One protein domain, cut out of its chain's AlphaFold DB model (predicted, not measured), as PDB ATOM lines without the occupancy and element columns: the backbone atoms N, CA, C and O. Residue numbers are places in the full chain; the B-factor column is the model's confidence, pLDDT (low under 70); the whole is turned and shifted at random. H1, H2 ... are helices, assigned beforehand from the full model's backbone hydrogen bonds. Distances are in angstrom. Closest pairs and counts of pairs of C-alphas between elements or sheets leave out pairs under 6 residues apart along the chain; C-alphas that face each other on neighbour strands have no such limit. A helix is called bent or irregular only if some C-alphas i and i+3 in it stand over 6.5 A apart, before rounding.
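What this domain is: This is residues 5 to 113 of the 129 residues of an uncharacterized protein of Anaerolineae bacterium (UniProt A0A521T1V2). A three-helix bundle of H1, H5 and H6 makes one side of this domain, with H4 packed on H5 as a helical hairpin. H2 and H3 cover the other side, H2 reaching from H3 to H4 about perpendicular to both. The printed part has 109 residues with six named helices, H1 to H6 in order, and no named strand: all helix. It is compact and rounded, with a radius of gyration of the C-alphas of 12.6 A and spans of 36 by 33 by 24 A.

How they stand to each other: H1, residues 5 to 21, touches H3, residues 51 to 58, at a steep tilt of 59 degrees, closest at C-alphas Ala 12 and Glu 58, 4.0 A. H2, residues 31 to 45, touches H3 with residues 31 to 36 alone, C-alphas Arg 32 and His 51 being closest at 4.9 A. With residues 38 to 42 alone H2 touches H4, residues 66 to 75, closest at C-alphas Ile 42 and Leu 72, 6.1 A. H4 touches H5, residues 79 to 91, opposite ways at 25 degrees, a shallow tilt, with C-alphas Gln 73 and Arg 81 closest at 4.5 A. H1 touches H5 at 15 degrees, opposite ways, closest at C-alphas Arg 7 and Ile 91, 5.3 A. H6, residues 101 to 110, touches H1, closest at C-alphas Ala 10 and Ala 106, 4.7 A. H3 and H4 are apart. Every O i to N i+4 pair is within hydrogen-bond range in H1, H3, H4, H5 and H6; in H2 9 of 11 are.

Where its parts are: H1 begins at C-alpha 5 (6.094, -33.616, -43.732) and is 24.6 A long; H2 measures 21.4 A and H5 18.3 A. H2 is irregular, with C-alphas 41 and 44 7.4 A apart. H6 ends at C-alpha 110 (12.148, -30.711, -39.229).

The domain as a whole: The C-alphas farthest apart, of Pro 44 and Glu 113, are 39.7 A apart. The printed part has no cut and no long link. Mean pLDDT of the printed part is 94.2; residue 113 is under 70.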
ATOM      1  N   LEU A   5       5.164 -32.745 -44.449       88.62
ATOM      2  CA  LEU A   5       6.094 -33.616 -43.732       88.62
ATOM      3  C   LEU A   5       7.011 -32.863 -42.744       88.62
ATOM      4  O   LEU A   5       7.129 -33.335 -41.610       88.62
ATOM      5  N   PRO A   6       7.612 -31.700 -43.075       90.69
ATOM      6  CA  PRO A   6       8.369 -30.921 -42.092       90.69
ATOM      7  C   PRO A   6       7.499 -30.472 -40.907       90.69
ATOM      8  O   PRO A   6       7.879 -30.621 -39.749       90.69
ATOM      9  N   ARG A   7       6.271 -30.009 -41.155       94.19
ATOM     10  CA  ARG A   7       5.356 -29.586 -40.080       94.19
ATOM     11  C   ARG A   7       4.998 -30.752 -39.164       94.19
ATOM     12  O   ARG A   7       5.061 -30.626 -37.945       94.19
ATOM     13  N   LYS A   8       4.688 -31.913 -39.749       93.38
ATOM     14  CA  LYS A   8       4.379 -33.144 -39.013       93.38
ATOM     15  C   LYS A   8       5.568 -33.603 -38.167       93.38
ATOM     16  O   LYS A   8       5.381 -33.992 -37.020       93.38
ATOM     17  N   ARG A   9       6.796 -33.515 -38.699       91.62
ATOM     18  CA  ARG A   9       8.032 -33.800 -37.950       91.62
ATOM     19  C   ARG A   9       8.187 -32.878 -36.742       91.62
ATOM     20  O   ARG A   9       8.394 -33.382 -35.645       91.62
ATOM     21  N   ALA A  10       8.041 -31.567 -36.935       93.56
ATOM     22  CA  ALA A  10       8.155 -30.595 -35.850       93.56
ATOM     23  C   ALA A  10       7.092 -30.822 -34.763       93.56
ATOM     24  O   ALA A  10       7.422 -30.865 -33.583       93.56
ATOM     25  N   VAL A  11       5.834 -31.043 -35.154       96.19
ATOM     26  CA  VAL A  11       4.736 -31.366 -34.227       96.19
ATOM     27  C   VAL A  11       5.049 -32.605 -33.388       96.19
ATOM     28  O   VAL A  11       4.912 -32.565 -32.166       96.19
ATOM     29  N   ALA A  12       5.494 -33.689 -34.022       94.19
ATOM     30  CA  ALA A  12       5.826 -34.920 -33.315       94.19
ATOM     31  C   ALA A  12       6.955 -34.719 -32.295       94.19
ATOM     32  O   ALA A  12       6.844 -35.169 -31.155       94.19
ATOM     33  N   ASP A  13       8.012 -34.005 -32.689       92.44
ATOM     34  CA  ASP A  13       9.148 -33.705 -31.819       92.44
ATOM     35  C   ASP A  13       8.723 -32.842 -30.613       92.44
ATOM     36  O   ASP A  13       9.149 -33.112 -29.489       92.44
ATOM     37  N   ILE A  14       7.833 -31.861 -30.815       96.06
ATOM     38  CA  ILE A  14       7.283 -31.025 -29.735       96.06
ATOM     39  C   ILE A  14       6.457 -31.871 -28.759       96.06
ATOM     40  O   ILE A  14       6.704 -31.821 -27.555       96.06
ATOM     41  N   VAL A  15       5.504 -32.671 -29.254       96.31
ATOM     42  CA  VAL A  15       4.664 -33.540 -28.406       96.31
ATOM     43  C   VAL A  15       5.528 -34.463 -27.557       96.31
ATOM     44  O   VAL A  15       5.349 -34.534 -26.339       96.31
ATOM     45  N   PHE A  16       6.502 -35.121 -28.179       92.19
ATOM     46  CA  PHE A  16       7.406 -36.018 -27.479       92.19
ATOM     47  C   PHE A  16       8.212 -35.290 -26.397       92.19
ATOM     48  O   PHE A  16       8.250 -35.740 -25.251       92.19
ATOM     49  N   ALA A  17       8.829 -34.153 -26.725       91.88
ATOM     50  CA  ALA A  17       9.669 -33.406 -25.793       91.88
ATOM     51  C   ALA A  17       8.888 -32.904 -24.567       91.88
ATOM     52  O   ALA A  17       9.341 -33.089 -23.437       91.88
ATOM     53  N   TYR A  18       7.687 -32.350 -24.757       96.06
ATOM     54  CA  TYR A  18       6.844 -31.937 -23.631       96.06
ATOM     55  C   TYR A  18       6.419 -33.132 -22.771       96.06
ATOM     56  O   TYR A  18       6.445 -33.048 -21.544       96.06
ATOM     57  N   ARG A  19       6.097 -34.281 -23.378       95.50
ATOM     58  CA  ARG A  19       5.803 -35.501 -22.614       95.50
ATOM     59  C   ARG A  19       6.999 -35.990 -21.800       95.50
ATOM     60  O   ARG A  19       6.789 -36.483 -20.697       95.50
ATOM     61  N   GLN A  20       8.225 -35.865 -22.311       92.94
ATOM     62  CA  GLN A  20       9.436 -36.211 -21.557       92.94
ATOM     63  C   GLN A  20       9.616 -35.301 -20.339       92.94
ATOM     64  O   GLN A  20       9.833 -35.799 -19.242       92.94
ATOM     65  N   ILE A  21       9.462 -33.987 -20.516       92.25
ATOM     66  CA  ILE A  21       9.650 -32.998 -19.441       92.25
ATOM     67  C   ILE A  21       8.603 -33.147 -18.334       92.25
ATOM     68  O   ILE A  21       8.914 -32.985 -17.160       92.25
ATOM     69  N   LEU A  22       7.360 -33.462 -18.699       94.00
ATOM     70  CA  LEU A  22       6.254 -33.616 -17.748       94.00
ATOM     71  C   LEU A  22       6.162 -35.022 -17.133       94.00
ATOM     72  O   LEU A  22       5.283 -35.271 -16.298       94.00
ATOM     73  N   GLY A  23       6.971 -35.957 -17.631       91.06
ATOM     74  CA  GLY A  23       7.044 -37.334 -17.164       91.06
ATOM     75  C   GLY A  23       7.999 -37.512 -15.986       91.06
ATOM     76  O   GLY A  23       8.451 -36.553 -15.366       91.06
ATOM     77  N   GLU A  24       8.315 -38.768 -15.690       88.94
ATOM     78  CA  GLU A  24       9.369 -39.137 -14.743       88.94
ATOM     79  C   GLU A  24      10.699 -39.326 -15.495       88.94
ATOM     80  O   GLU A  24      10.696 -39.570 -16.708       88.94
ATOM     81  N   PRO A  25      11.856 -39.276 -14.808       82.75
ATOM     82  CA  PRO A  25      13.141 -39.586 -15.426       82.75
ATOM     83  C   PRO A  25      13.118 -40.940 -16.158       82.75
ATOM     84  O   PRO A  25      12.925 -41.992 -15.556       82.75
ATOM     85  N   GLY A  26      13.299 -40.909 -17.482       80.19
ATOM     86  CA  GLY A  26      13.275 -42.103 -18.338       80.19
ATOM     87  C   GLY A  26      11.879 -42.610 -18.720       80.19
ATOM     88  O   GLY A  26      11.776 -43.575 -19.479       80.19
ATOM     89  N   ARG A  27      10.805 -41.958 -18.257       88.19
ATOM     90  CA  ARG A  27       9.421 -42.342 -18.545       88.19
ATOM     91  C   ARG A  27       8.575 -41.115 -18.918       88.19
ATOM     92  O   ARG A  27       8.050 -40.445 -18.028       88.19
ATOM     93  N   PRO A  28       8.364 -40.838 -20.220       91.75
ATOM     94  CA  PRO A  28       7.496 -39.739 -20.639       91.75
ATOM     95  C   PRO A  28       6.076 -39.901 -20.090       91.75
ATOM     96  O   PRO A  28       5.555 -41.018 -20.004       91.75
ATOM     97  N   ARG A  29       5.424 -38.771 -19.789       94.75
ATOM     98  CA  ARG A  29       4.016 -38.706 -19.377       94.75
ATOM     99  C   ARG A  29       3.157 -39.519 -20.339       94.75
ATOM    100  O   ARG A  29       3.387 -39.488 -21.552       94.75
ATOM    101  N   SER A  30       2.191 -40.284 -19.836       97.19
ATOM    102  CA  SER A  30       1.383 -41.142 -20.705       97.19
ATOM    103  C   SER A  30       0.554 -40.307 -21.692       97.19
ATOM    104  O   SER A  30       0.232 -39.149 -21.427       97.19
ATOM    105  N   LEU A  31       0.184 -40.888 -22.839       97.50
ATOM    106  CA  LEU A  31      -0.693 -40.214 -23.807       97.50
ATOM    107  C   LEU A  31      -2.044 -39.827 -23.188       97.50
ATOM    108  O   LEU A  31      -2.629 -38.824 -23.582       97.50
ATOM    109  N   ARG A  32      -2.542 -40.629 -22.235       98.19
ATOM    110  CA  ARG A  32      -3.812 -40.377 -21.544       98.19
ATOM    111  C   ARG A  32      -3.700 -39.196 -20.594       98.19
ATOM    112  O   ARG A  32      -4.540 -38.312 -20.670       98.19
ATOM    113  N   ASP A  33      -2.649 -39.154 -19.782       98.31
ATOM    114  CA  ASP A  33      -2.452 -38.064 -18.820       98.31
ATOM    115  C   ASP A  33      -2.173 -36.748 -19.547       98.31
ATOM    116  O   ASP A  33      -2.785 -35.733 -19.247       98.31
ATOM    117  N   PHE A  34      -1.338 -36.783 -20.591       98.25
ATOM    118  CA  PHE A  34      -1.063 -35.604 -21.410       98.25
ATOM    119  C   PHE A  34      -2.334 -35.067 -22.088       98.25
ATOM    120  O   PHE A  34      -2.584 -33.864 -22.103       98.25
ATOM    121  N   ALA A  35      -3.173 -35.957 -22.626       98.38
ATOM    122  CA  ALA A  35      -4.460 -35.578 -23.202       98.38
ATOM    123  C   ALA A  35      -5.433 -35.025 -22.147       98.38
ATOM    124  O   ALA A  35      -6.155 -34.067 -22.428       98.38
ATOM    125  N   ALA A  36      -5.438 -35.601 -20.942       98.31
ATOM    126  CA  ALA A  36      -6.246 -35.130 -19.823       98.31
ATOM    127  C   ALA A  36      -5.835 -33.715 -19.401       98.31
ATOM    128  O   ALA A  36      -6.704 -32.866 -19.234       98.31
ATOM    129  N   ASP A  37      -4.536 -33.420 -19.325       97.94
ATOM    130  CA  ASP A  37      -4.053 -32.076 -18.999       97.94
ATOM    131  C   ASP A  37      -4.512 -31.030 -20.024       97.94
ATOM    132  O   ASP A  37      -5.022 -29.967 -19.658       97.94
ATOM    133  N   LEU A  38      -4.371 -31.336 -21.320       98.19
ATOM    134  CA  LEU A  38      -4.810 -30.431 -22.383       98.19
ATOM    135  C   LEU A  38      -6.337 -30.275 -22.401       98.19
ATOM    136  O   LEU A  38      -6.839 -29.175 -22.628       98.19
ATOM    137  N   THR A  39      -7.075 -31.354 -22.124       98.12
ATOM    138  CA  THR A  39      -8.540 -31.332 -22.003       98.12
ATOM    139  C   THR A  39      -8.984 -30.471 -20.827       98.12
ATOM    140  O   THR A  39      -9.859 -29.627 -20.988       98.12
ATOM    141  N   ASN A  40      -8.336 -30.606 -19.670       97.75
ATOM    142  CA  ASN A  40      -8.620 -29.784 -18.497       97.75
ATOM    143  C   ASN A  40      -8.435 -28.296 -18.816       97.75
ATOM    144  O   ASN A  40      -9.293 -27.485 -18.464       97.75
ATOM    145  N   ALA A  41      -7.374 -27.944 -19.550       97.25
ATOM    146  CA  ALA A  41      -7.110 -26.565 -19.945       97.25
ATOM    147  C   ALA A  41      -8.181 -25.991 -20.887       97.25
ATOM    148  O   ALA A  41      -8.558 -24.830 -20.742       97.25
ATOM    149  N   ILE A  42      -8.685 -26.786 -21.835       96.50
ATOM    150  CA  ILE A  42      -9.679 -26.332 -22.822       96.50
ATOM    151  C   ILE A  42     -11.138 -26.575 -22.403       96.50
ATOM    152  O   ILE A  42     -12.059 -26.122 -23.085       96.50
ATOM    153  N   SER A  43     -11.369 -27.232 -21.265       95.25
ATOM    154  CA  SER A  43     -12.712 -27.515 -20.749       95.25
ATOM    155  C   SER A  43     -13.636 -26.286 -20.635       95.25
ATOM    156  O   SER A  43     -14.813 -26.439 -20.965       95.25
ATOM    157  N   PRO A  44     -13.166 -25.050 -20.323       94.44
ATOM    158  CA  PRO A  44     -14.036 -23.866 -20.302       94.44
ATOM    159  C   PRO A  44     -14.645 -23.509 -21.667       94.44
ATOM    160  O   PRO A  44     -15.594 -22.736 -21.739       94.44
ATOM    161  N   LEU A  45     -14.095 -24.056 -22.755       94.12
ATOM    162  CA  LEU A  45     -14.568 -23.872 -24.126       94.12
ATOM    163  C   LEU A  45     -15.309 -25.108 -24.663       94.12
ATOM    164  O   LEU A  45     -15.502 -25.219 -25.873       94.12
ATOM    165  N   ASN A  46     -15.692 -26.050 -23.791       92.62
ATOM    166  CA  ASN A  46     -16.272 -27.350 -24.154       92.62
ATOM    167  C   ASN A  46     -15.388 -28.173 -25.114       92.62
ATOM    168  O   ASN A  46     -15.884 -28.992 -25.890       92.62
ATOM    169  N   GLY A  47     -14.071 -27.945 -25.088       91.31
ATOM    170  CA  GLY A  47     -13.118 -28.710 -25.881       91.31
ATOM    171  C   GLY A  47     -12.791 -30.058 -25.238       91.31
ATOM    172  O   GLY A  47     -12.803 -30.201 -24.018       91.31
ATOM    173  N   ASN A  48     -12.450 -31.042 -26.067       94.81
ATOM    174  CA  ASN A  48     -11.992 -32.356 -25.624       94.81
ATOM    175  C   ASN A  48     -10.853 -32.838 -26.524       94.81
ATOM    176  O   ASN A  48     -10.944 -32.747 -27.752       94.81
ATOM    177  N   ILE A  49      -9.783 -33.355 -25.925       97.31
ATOM    178  CA  ILE A  49      -8.621 -33.881 -26.638       97.31
ATOM    179  C   ILE A  49      -8.410 -35.324 -26.194       97.31
ATOM    180  O   ILE A  49      -8.114 -35.606 -25.039       97.31
ATOM    181  N   SER A  50      -8.547 -36.260 -27.133       98.00
ATOM    182  CA  SER A  50      -8.363 -37.682 -26.842       98.00
ATOM    183  C   SER A  50      -6.883 -38.079 -26.837       98.00
ATOM    184  O   SER A  50      -6.063 -37.503 -27.552       98.00
ATOM    185  N   HIS A  51      -6.538 -39.146 -26.114       97.44
ATOM    186  CA  HIS A  51      -5.198 -39.740 -26.187       97.44
ATOM    187  C   HIS A  51      -4.828 -40.190 -27.613       97.44
ATOM    188  O   HIS A  51      -3.661 -40.115 -27.997       97.44
ATOM    189  N   GLN A  52      -5.813 -40.608 -28.420       97.94
ATOM    190  CA  GLN A  52      -5.605 -40.959 -29.826       97.94
ATOM    191  C   GLN A  52      -5.228 -39.729 -30.661       97.94
ATOM    192  O   GLN A  52      -4.395 -39.828 -31.557       97.94
ATOM    193  N   THR A  53      -5.784 -38.559 -30.341       97.81
ATOM    194  CA  THR A  53      -5.403 -37.285 -30.962       97.81
ATOM    195  C   THR A  53      -3.924 -36.986 -30.713       97.81
ATOM    196  O   THR A  53      -3.199 -36.707 -31.664       97.81
ATOM    197  N   ILE A  54      -3.455 -37.135 -29.468       97.94
ATOM    198  CA  ILE A  54      -2.034 -36.950 -29.120       97.94
ATOM    199  C   ILE A  54      -1.157 -37.962 -29.858       97.94
ATOM    200  O   ILE A  54      -0.142 -37.585 -30.439       97.94
ATOM    201  N   LYS A  55      -1.577 -39.233 -29.893       95.88
ATOM    202  CA  LYS A  55      -0.866 -40.289 -30.619       95.88
ATOM    203  C   LYS A  55      -0.713 -39.948 -32.100       95.88
ATOM    204  O   LYS A  55       0.372 -40.072 -32.648       95.88
ATOM    205  N   ASN A  56      -1.778 -39.469 -32.739       95.88
ATOM    206  CA  ASN A  56      -1.753 -39.102 -34.154       95.88
ATOM    207  C   ASN A  56      -0.786 -37.945 -34.446       95.88
ATOM    208  O   ASN A  56      -0.207 -37.910 -35.532       95.88
ATOM    209  N   TRP A  57      -0.624 -37.008 -33.507       96.50
ATOM    210  CA  TRP A  57       0.360 -35.929 -33.621       96.50
ATOM    211  C   TRP A  57       1.789 -36.460 -33.466       96.50
ATOM    212  O   TRP A  57       2.648 -36.142 -34.284       96.50
ATOM    213  N   GLU A  58       2.032 -37.309 -32.464       93.62
ATOM    214  CA  GLU A  58       3.345 -37.916 -32.204       93.62
ATOM    215  C   GLU A  58       3.794 -38.864 -33.333       93.62
ATOM    216  O   GLU A  58       4.952 -38.841 -33.743       93.62
ATOM    217  N   ASP A  59       2.867 -39.631 -33.910       91.31
ATOM    218  CA  ASP A  59       3.121 -40.562 -35.018       91.31
ATOM    219  C   ASP A  59       3.260 -39.867 -36.383       91.31
ATOM    220  O   ASP A  59       3.514 -40.534 -37.387       91.31
ATOM    221  N   ARG A  60       3.078 -38.539 -36.454       91.69
ATOM    222  CA  ARG A  60       3.072 -37.761 -37.711       91.69
ATOM    223  C   ARG A  60       1.910 -38.118 -38.647       91.69
ATOM    224  O   ARG A  60       1.961 -37.804 -39.836       91.69
ATOM    225  N   SER A  61       0.851 -38.736 -38.124       92.00
ATOM    226  CA  SER A  61      -0.328 -39.136 -38.897       92.00
ATOM    227  C   SER A  61      -1.156 -37.925 -39.320       92.00
ATOM    228  O   SER A  61      -1.497 -37.794 -40.492       92.00
ATOM    229  N   ASN A  62      -1.436 -37.011 -38.383       91.75
ATOM    230  CA  ASN A  62      -2.253 -35.818 -38.618       91.75
ATOM    231  C   ASN A  62      -1.650 -34.587 -37.940       91.75
ATOM    232  O   ASN A  62      -1.031 -34.690 -36.884       91.75
ATOM    233  N   LEU A  63      -1.887 -33.411 -38.522       95.56
ATOM    234  CA  LEU A  63      -1.570 -32.137 -37.879       95.56
ATOM    235  C   LEU A  63      -2.695 -31.712 -36.918       95.56
ATOM    236  O   LEU A  63      -3.865 -32.014 -37.165       95.56
ATOM    237  N   PRO A  64      -2.377 -30.987 -35.834       96.38
ATOM    238  CA  PRO A  64      -3.385 -30.335 -35.006       96.38
ATOM    239  C   PRO A  64      -4.136 -29.252 -35.792       96.38
ATOM    240  O   PRO A  64      -3.572 -28.545 -36.630       96.38
ATOM    241  N   HIS A  65      -5.413 -29.055 -35.466       95.88
ATOM    242  CA  HIS A  65      -6.171 -27.930 -36.004       95.88
ATOM    243  C   HIS A  65      -5.671 -26.608 -35.406       95.88
ATOM    244  O   HIS A  65      -5.603 -26.462 -34.186       95.88
ATOM    245  N   ARG A  66      -5.408 -25.599 -36.251       96.19
ATOM    246  CA  ARG A  66      -4.954 -24.266 -35.797       96.19
ATOM    247  C   ARG A  66      -5.893 -23.648 -34.759       96.19
ATOM    248  O   ARG A  66      -5.432 -23.064 -33.788       96.19
ATOM    249  N   ASN A  67      -7.209 -23.793 -34.942       96.19
ATOM    250  CA  ASN A  67      -8.206 -23.259 -34.007       96.19
ATOM    251  C   ASN A  67      -8.075 -23.868 -32.610       96.19
ATOM    252  O   ASN A  67      -8.106 -23.124 -31.636       96.19
ATOM    253  N   LEU A  68      -7.859 -25.183 -32.527       96.75
ATOM    254  CA  LEU A  68      -7.651 -25.881 -31.262       96.75
ATOM    255  C   LEU A  68      -6.411 -25.346 -30.537       96.75
ATOM    256  O   LEU A  68      -6.463 -25.055 -29.346       96.75
ATOM    257  N   LEU A  69      -5.303 -25.172 -31.260       97.94
ATOM    258  CA  LEU A  69      -4.077 -24.650 -30.660       97.94
ATOM    259  C   LEU A  69      -4.211 -23.186 -30.240       97.94
ATOM    260  O   LEU A  69      -3.732 -22.824 -29.176       97.94
ATOM    261  N   ARG A  70      -4.898 -22.346 -31.025       97.31
ATOM    262  CA  ARG A  70      -5.187 -20.958 -30.625       97.31
ATOM    263  C   ARG A  70      -6.034 -20.906 -29.358       97.31
ATOM    264  O   ARG A  70      -5.755 -20.105 -28.477       97.31
ATOM    265  N   GLN A  71      -7.032 -21.780 -29.241       97.62
ATOM    266  CA  GLN A  71      -7.819 -21.905 -28.017       97.62
ATOM    267  C   GLN A  71      -6.923 -22.292 -26.837       97.62
ATOM    268  O   GLN A  71      -6.901 -21.561 -25.852       97.62
ATOM    269  N   LEU A  72      -6.115 -23.353 -26.962       97.81
ATOM    270  CA  LEU A  72      -5.152 -23.755 -25.927       97.81
ATOM    271  C   LEU A  72      -4.141 -22.652 -25.586       97.81
ATOM    272  O   LEU A  72      -3.782 -22.506 -24.425       97.81
ATOM    273  N   GLN A  73      -3.697 -21.859 -26.559       97.38
ATOM    274  CA  GLN A  73      -2.805 -20.722 -26.328       97.38
ATOM    275  C   GLN A  73      -3.489 -19.624 -25.499       97.38
ATOM    276  O   GLN A  73      -2.848 -19.013 -24.648       97.38
ATOM    277  N   VAL A  74      -4.778 -19.371 -25.734       96.81
ATOM    278  CA  VAL A  74      -5.544 -18.333 -25.029       96.81
ATOM    279  C   VAL A  74      -5.931 -18.770 -23.616       96.81
ATOM    280  O   VAL A  74      -5.783 -17.985 -22.682       96.81
ATOM    281  N   VAL A  75      -6.438 -19.997 -23.443       97.12
ATOM    282  CA  VAL A  75      -6.953 -20.464 -22.139       97.12
ATOM    283  C   VAL A  75      -5.932 -21.247 -21.317       97.12
ATOM    284  O   VAL A  75      -6.052 -21.330 -20.094       97.12
ATOM    285  N   GLY A  76      -4.921 -21.817 -21.970       95.88
ATOM    286  CA  GLY A  76      -3.862 -22.573 -21.318       95.88
ATOM    287  C   GLY A  76      -2.981 -21.697 -20.434       95.88
ATOM    288  O   GLY A  76      -2.807 -20.497 -20.655       95.88
ATOM    289  N   ARG A  77      -2.386 -22.317 -19.414       95.38
ATOM    290  CA  ARG A  77      -1.424 -21.680 -18.507       95.38
ATOM    291  C   ARG A  77      -0.150 -22.507 -18.423       95.38
ATOM    292  O   ARG A  77      -0.181 -23.720 -18.635       95.38
ATOM    293  N   GLY A  78       0.958 -21.840 -18.095       96.62
ATOM    294  CA  GLY A  78       2.277 -22.465 -17.997       96.62
ATOM    295  C   GLY A  78       2.617 -23.255 -19.259       96.62
ATOM    296  O   GLY A  78       2.382 -22.784 -20.372       96.62
ATOM    297  N   TRP A  79       3.069 -24.494 -19.065       97.56
ATOM    298  CA  TRP A  79       3.520 -25.354 -20.155       97.56
ATOM    299  C   TRP A  79       2.462 -25.585 -21.241       97.56
ATOM    300  O   TRP A  79       2.832 -25.782 -22.389       97.56
ATOM    301  N   VAL A  80       1.159 -25.544 -20.927       98.19
ATOM    302  CA  VAL A  80       0.101 -25.769 -21.931       98.19
ATOM    303  C   VAL A  80       0.082 -24.645 -22.966       98.19
ATOM    304  O   VAL A  80      -0.063 -24.903 -24.162       98.19
ATOM    305  N   ARG A  81       0.251 -23.397 -22.515       98.19
ATOM    306  CA  ARG A  81       0.318 -22.232 -23.404       98.19
ATOM    307  C   ARG A  81       1.580 -22.273 -24.258       98.19
ATOM    308  O   ARG A  81       1.518 -21.981 -25.455       98.19
ATOM    309  N   ASP A  82       2.699 -22.643 -23.648       98.50
ATOM    310  CA  ASP A  82       3.991 -22.720 -24.328       98.50
ATOM    311  C   ASP A  82       3.965 -23.842 -25.378       98.50
ATOM    312  O   ASP A  82       4.275 -23.603 -26.544       98.50
ATOM    313  N   PHE A  83       3.427 -25.014 -25.016       98.50
ATOM    314  CA  PHE A  83       3.171 -26.136 -25.919       98.50
ATOM    315  C   PHE A  83       2.300 -25.716 -27.103       98.50
ATOM    316  O   PHE A  83       2.655 -25.960 -28.255       98.50
ATOM    317  N   ALA A  84       1.168 -25.054 -26.848       98.50
ATOM    318  CA  ALA A  84       0.266 -24.611 -27.904       98.50
ATOM    319  C   ALA A  84       0.931 -23.605 -28.856       98.50
ATOM    320  O   ALA A  84       0.720 -23.671 -30.068       98.50
ATOM    321  N   THR A  85       1.759 -22.707 -28.321       98.44
ATOM    322  CA  THR A  85       2.479 -21.701 -29.111       98.44
ATOM    323  C   THR A  85       3.585 -22.332 -29.953       98.44
ATOM    324  O   THR A  85       3.669 -22.062 -31.150       98.44
ATOM    325  N   ASP A  86       4.373 -23.245 -29.381       98.31
ATOM    326  CA  ASP A  86       5.385 -23.995 -30.127       98.31
ATOM    327  C   ASP A  86       4.733 -24.827 -31.244       98.31
ATOM    328  O   ASP A  86       5.208 -24.822 -32.382       98.31
ATOM    329  N   MET A  87       3.598 -25.476 -30.967       98.25
ATOM    330  CA  MET A  87       2.828 -26.220 -31.969       98.25
ATOM    331  C   MET A  87       2.299 -25.308 -33.088       98.25
ATOM    332  O   MET A  87       2.335 -25.700 -34.255       98.25
ATOM    333  N   LEU A  88       1.845 -24.087 -32.770       98.38
ATOM    334  CA  LEU A  88       1.447 -23.088 -33.771       98.38
ATOM    335  C   LEU A  88       2.631 -22.678 -34.655       98.38
ATOM    336  O   LEU A  88       2.487 -22.649 -35.876       98.38
ATOM    337  N   SER A  89       3.810 -22.459 -34.063       97.62
ATOM    338  CA  SER A  89       5.041 -22.143 -34.804       97.62
ATOM    339  C   SER A  89       5.488 -23.268 -35.746       97.62
ATOM    340  O   SER A  89       6.079 -23.010 -36.794       97.62
ATOM    341  N   ALA A  90       5.171 -24.522 -35.411       96.38
ATOM    342  CA  ALA A  90       5.474 -25.673 -36.250       96.38
ATOM    343  C   ALA A  90       4.548 -25.779 -37.471       96.38
ATOM    344  O   ALA A  90       4.995 -26.184 -38.546       96.38
ATOM    345  N   ILE A  91       3.264 -25.436 -37.326       96.44
ATOM    346  CA  ILE A  91       2.273 -25.585 -38.406       96.44
ATOM    347  C   ILE A  91       2.084 -24.325 -39.254       96.44
ATOM    348  O   ILE A  91       1.669 -24.432 -40.407       96.44
ATOM    349  N   ASP A  92       2.369 -23.149 -38.698       94.75
ATOM    350  CA  ASP A  92       2.207 -21.846 -39.350       94.75
ATOM    351  C   ASP A  92       3.407 -20.920 -39.030       94.75
ATOM    352  O   ASP A  92       3.265 -19.894 -38.359       94.75
ATOM    353  N   PRO A  93       4.619 -21.304 -39.484       93.38
ATOM    354  CA  PRO A  93       5.886 -20.650 -39.133       93.38
ATOM    355  C   PRO A  93       6.043 -19.213 -39.648       93.38
ATOM    356  O   PRO A  93       7.001 -18.539 -39.279       93.38
ATOM    357  N   GLU A  94       5.155 -18.765 -40.537       93.50
ATOM    358  CA  GLU A  94       5.124 -17.391 -41.055       93.50
ATOM    359  C   GLU A  94       4.429 -16.429 -40.084       93.50
ATOM    360  O   GLU A  94       4.633 -15.220 -40.158       93.50
ATOM    361  N   ARG A  95       3.583 -16.957 -39.191       94.69
ATOM    362  CA  ARG A  95       2.752 -16.165 -38.271       94.69
ATOM    363  C   ARG A  95       3.119 -16.347 -36.806       94.69
ATOM    364  O   ARG A  95       2.697 -15.541 -35.981       94.69
ATOM    365  N   TYR A  96       3.835 -17.417 -36.482       96.62
ATOM    366  CA  TYR A  96       4.137 -17.794 -35.111       96.62
ATOM    367  C   TYR A  96       5.604 -18.166 -34.959       96.62
ATOM    368  O   TYR A  96       6.134 -18.991 -35.707       96.62
ATOM    369  N   ASP A  97       6.215 -17.615 -33.917       96.69
ATOM    370  CA  ASP A  97       7.552 -17.980 -33.478       96.69
ATOM    371  C   ASP A  97       7.492 -18.934 -32.279       96.69
ATOM    372  O   ASP A  97       6.578 -18.836 -31.452       96.69
ATOM    373  N   PRO A  98       8.441 -19.882 -32.181       95.94
ATOM    374  CA  PRO A  98       8.539 -20.748 -31.017       95.94
ATOM    375  C   PRO A  98       8.899 -19.920 -29.783       95.94
ATOM    376  O   PRO A  98       9.752 -19.033 -29.843       95.94
ATOM    377  N   VAL A  99       8.284 -20.249 -28.651       97.00
ATOM    378  CA  VAL A  99       8.524 -19.557 -27.372       97.00
ATOM    379  C   VAL A  99       9.497 -20.314 -26.481       97.00
ATOM    380  O   VAL A  99      10.034 -19.741 -25.535       97.00
ATOM    381  N   THR A 100       9.780 -21.578 -26.803       95.75
ATOM    382  CA  THR A 100      10.758 -22.391 -26.077       95.75
ATOM    383  C   THR A 100      11.883 -22.912 -26.974       95.75
ATOM    384  O   THR A 100      11.809 -22.922 -28.207       95.75
ATOM    385  N   GLU A 101      12.944 -23.411 -26.333       92.75
ATOM    386  CA  GLU A 101      14.006 -24.176 -26.996       92.75
ATOM    387  C   GLU A 101      13.460 -25.410 -27.729       92.75
ATOM    388  O   GLU A 101      13.966 -25.768 -28.792       92.75
ATOM    389  N   ILE A 102      12.413 -26.044 -27.186       91.38
ATOM    390  CA  ILE A 102      11.780 -27.230 -27.771       91.38
ATOM    391  C   ILE A 102      11.217 -26.877 -29.143       91.38
ATOM    392  O   ILE A 102      11.572 -27.520 -30.131       91.38
ATOM    393  N   GLY A 103      10.394 -25.825 -29.215       91.69
ATOM    394  CA  GLY A 103       9.810 -25.353 -30.467       91.69
ATOM    395  C   GLY A 103      10.881 -24.957 -31.484       91.69
ATOM    396  O   GLY A 103      10.818 -25.363 -32.647       91.69
ATOM    397  N   ARG A 104      11.921 -24.235 -31.041       93.69
ATOM    398  CA  ARG A 104      13.015 -23.800 -31.924       93.69
ATOM    399  C   ARG A 104      13.775 -24.979 -32.524       93.69
ATOM    400  O   ARG A 104      13.952 -25.032 -33.741       93.69
ATOM    401  N   ARG A 105      14.177 -25.949 -31.696       89.00
ATOM    402  CA  ARG A 105      14.898 -27.150 -32.147       89.00
ATOM    403  C   ARG A 105      14.039 -28.028 -33.044       89.00
ATOM    404  O   ARG A 105      14.532 -28.496 -34.068       89.00
ATOM    405  N   ALA A 106      12.772 -28.235 -32.691       90.62
ATOM    406  CA  ALA A 106      11.849 -29.031 -33.492       90.62
ATOM    407  C   ALA A 106      11.658 -28.429 -34.891       90.62
ATOM    408  O   ALA A 106      11.706 -29.152 -35.887       90.62
ATOM    409  N   ARG A 107      11.518 -27.099 -34.987       90.12
ATOM    410  CA  ARG A 107      11.406 -26.389 -36.269       90.12
ATOM    411  C   ARG A 107      12.700 -26.444 -37.082       90.12
ATOM    412  O   ARG A 107      12.638 -26.664 -38.282       90.12
ATOM    413  N   GLN A 108      13.863 -26.278 -36.452       89.19
ATOM    414  CA  GLN A 108      15.151 -26.367 -37.148       89.19
ATOM    415  C   GLN A 108      15.379 -27.769 -37.727       89.19
ATOM    416  O   GLN A 108      15.703 -27.921 -38.901       89.19
ATOM    417  N   ARG A 109      15.157 -28.805 -36.913       83.38
ATOM    418  CA  ARG A 109      15.394 -30.204 -37.290       83.38
ATOM    419  C   ARG A 109      14.386 -30.744 -38.286       83.38
ATOM    420  O   ARG A 109      14.691 -31.694 -38.999       83.38
ATOM    421  N   SER A 110      13.175 -30.196 -38.327       85.88
ATOM    422  CA  SER A 110      12.148 -30.711 -39.229       85.88
ATOM    423  C   SER A 110      12.476 -30.506 -40.707       85.88
ATOM    424  O   SER A 110      11.982 -31.263 -41.551       85.88
ATOM    425  N   LEU A 111      13.333 -29.524 -40.993       82.31
ATOM    426  CA  LEU A 111      13.887 -29.237 -42.312       82.31
ATOM    427  C   LEU A 111      14.934 -30.275 -42.744       82.31
ATOM    428  O   LEU A 111      15.178 -30.435 -43.936       82.31
ATOM    429  N   GLU A 112      15.521 -31.013 -41.801       79.31
ATOM    430  CA  GLU A 112      16.488 -32.069 -42.088       79.31
ATOM    431  C   GLU A 112      15.770 -33.381 -42.448       79.31
ATOM    432  O   GLU A 112      14.787 -33.793 -41.817       79.31
ATOM    433  N   GLU A 113      16.264 -34.094 -43.463       60.62
ATOM    434  CA  GLU A 113      15.748 -35.416 -43.815       60.62
ATOM    435  C   GLU A 113      16.231 -36.478 -42.817       60.62
ATOM    436  O   GLU A 113      17.261 -37.124 -42.974       60.62
TER     437      GLU A 113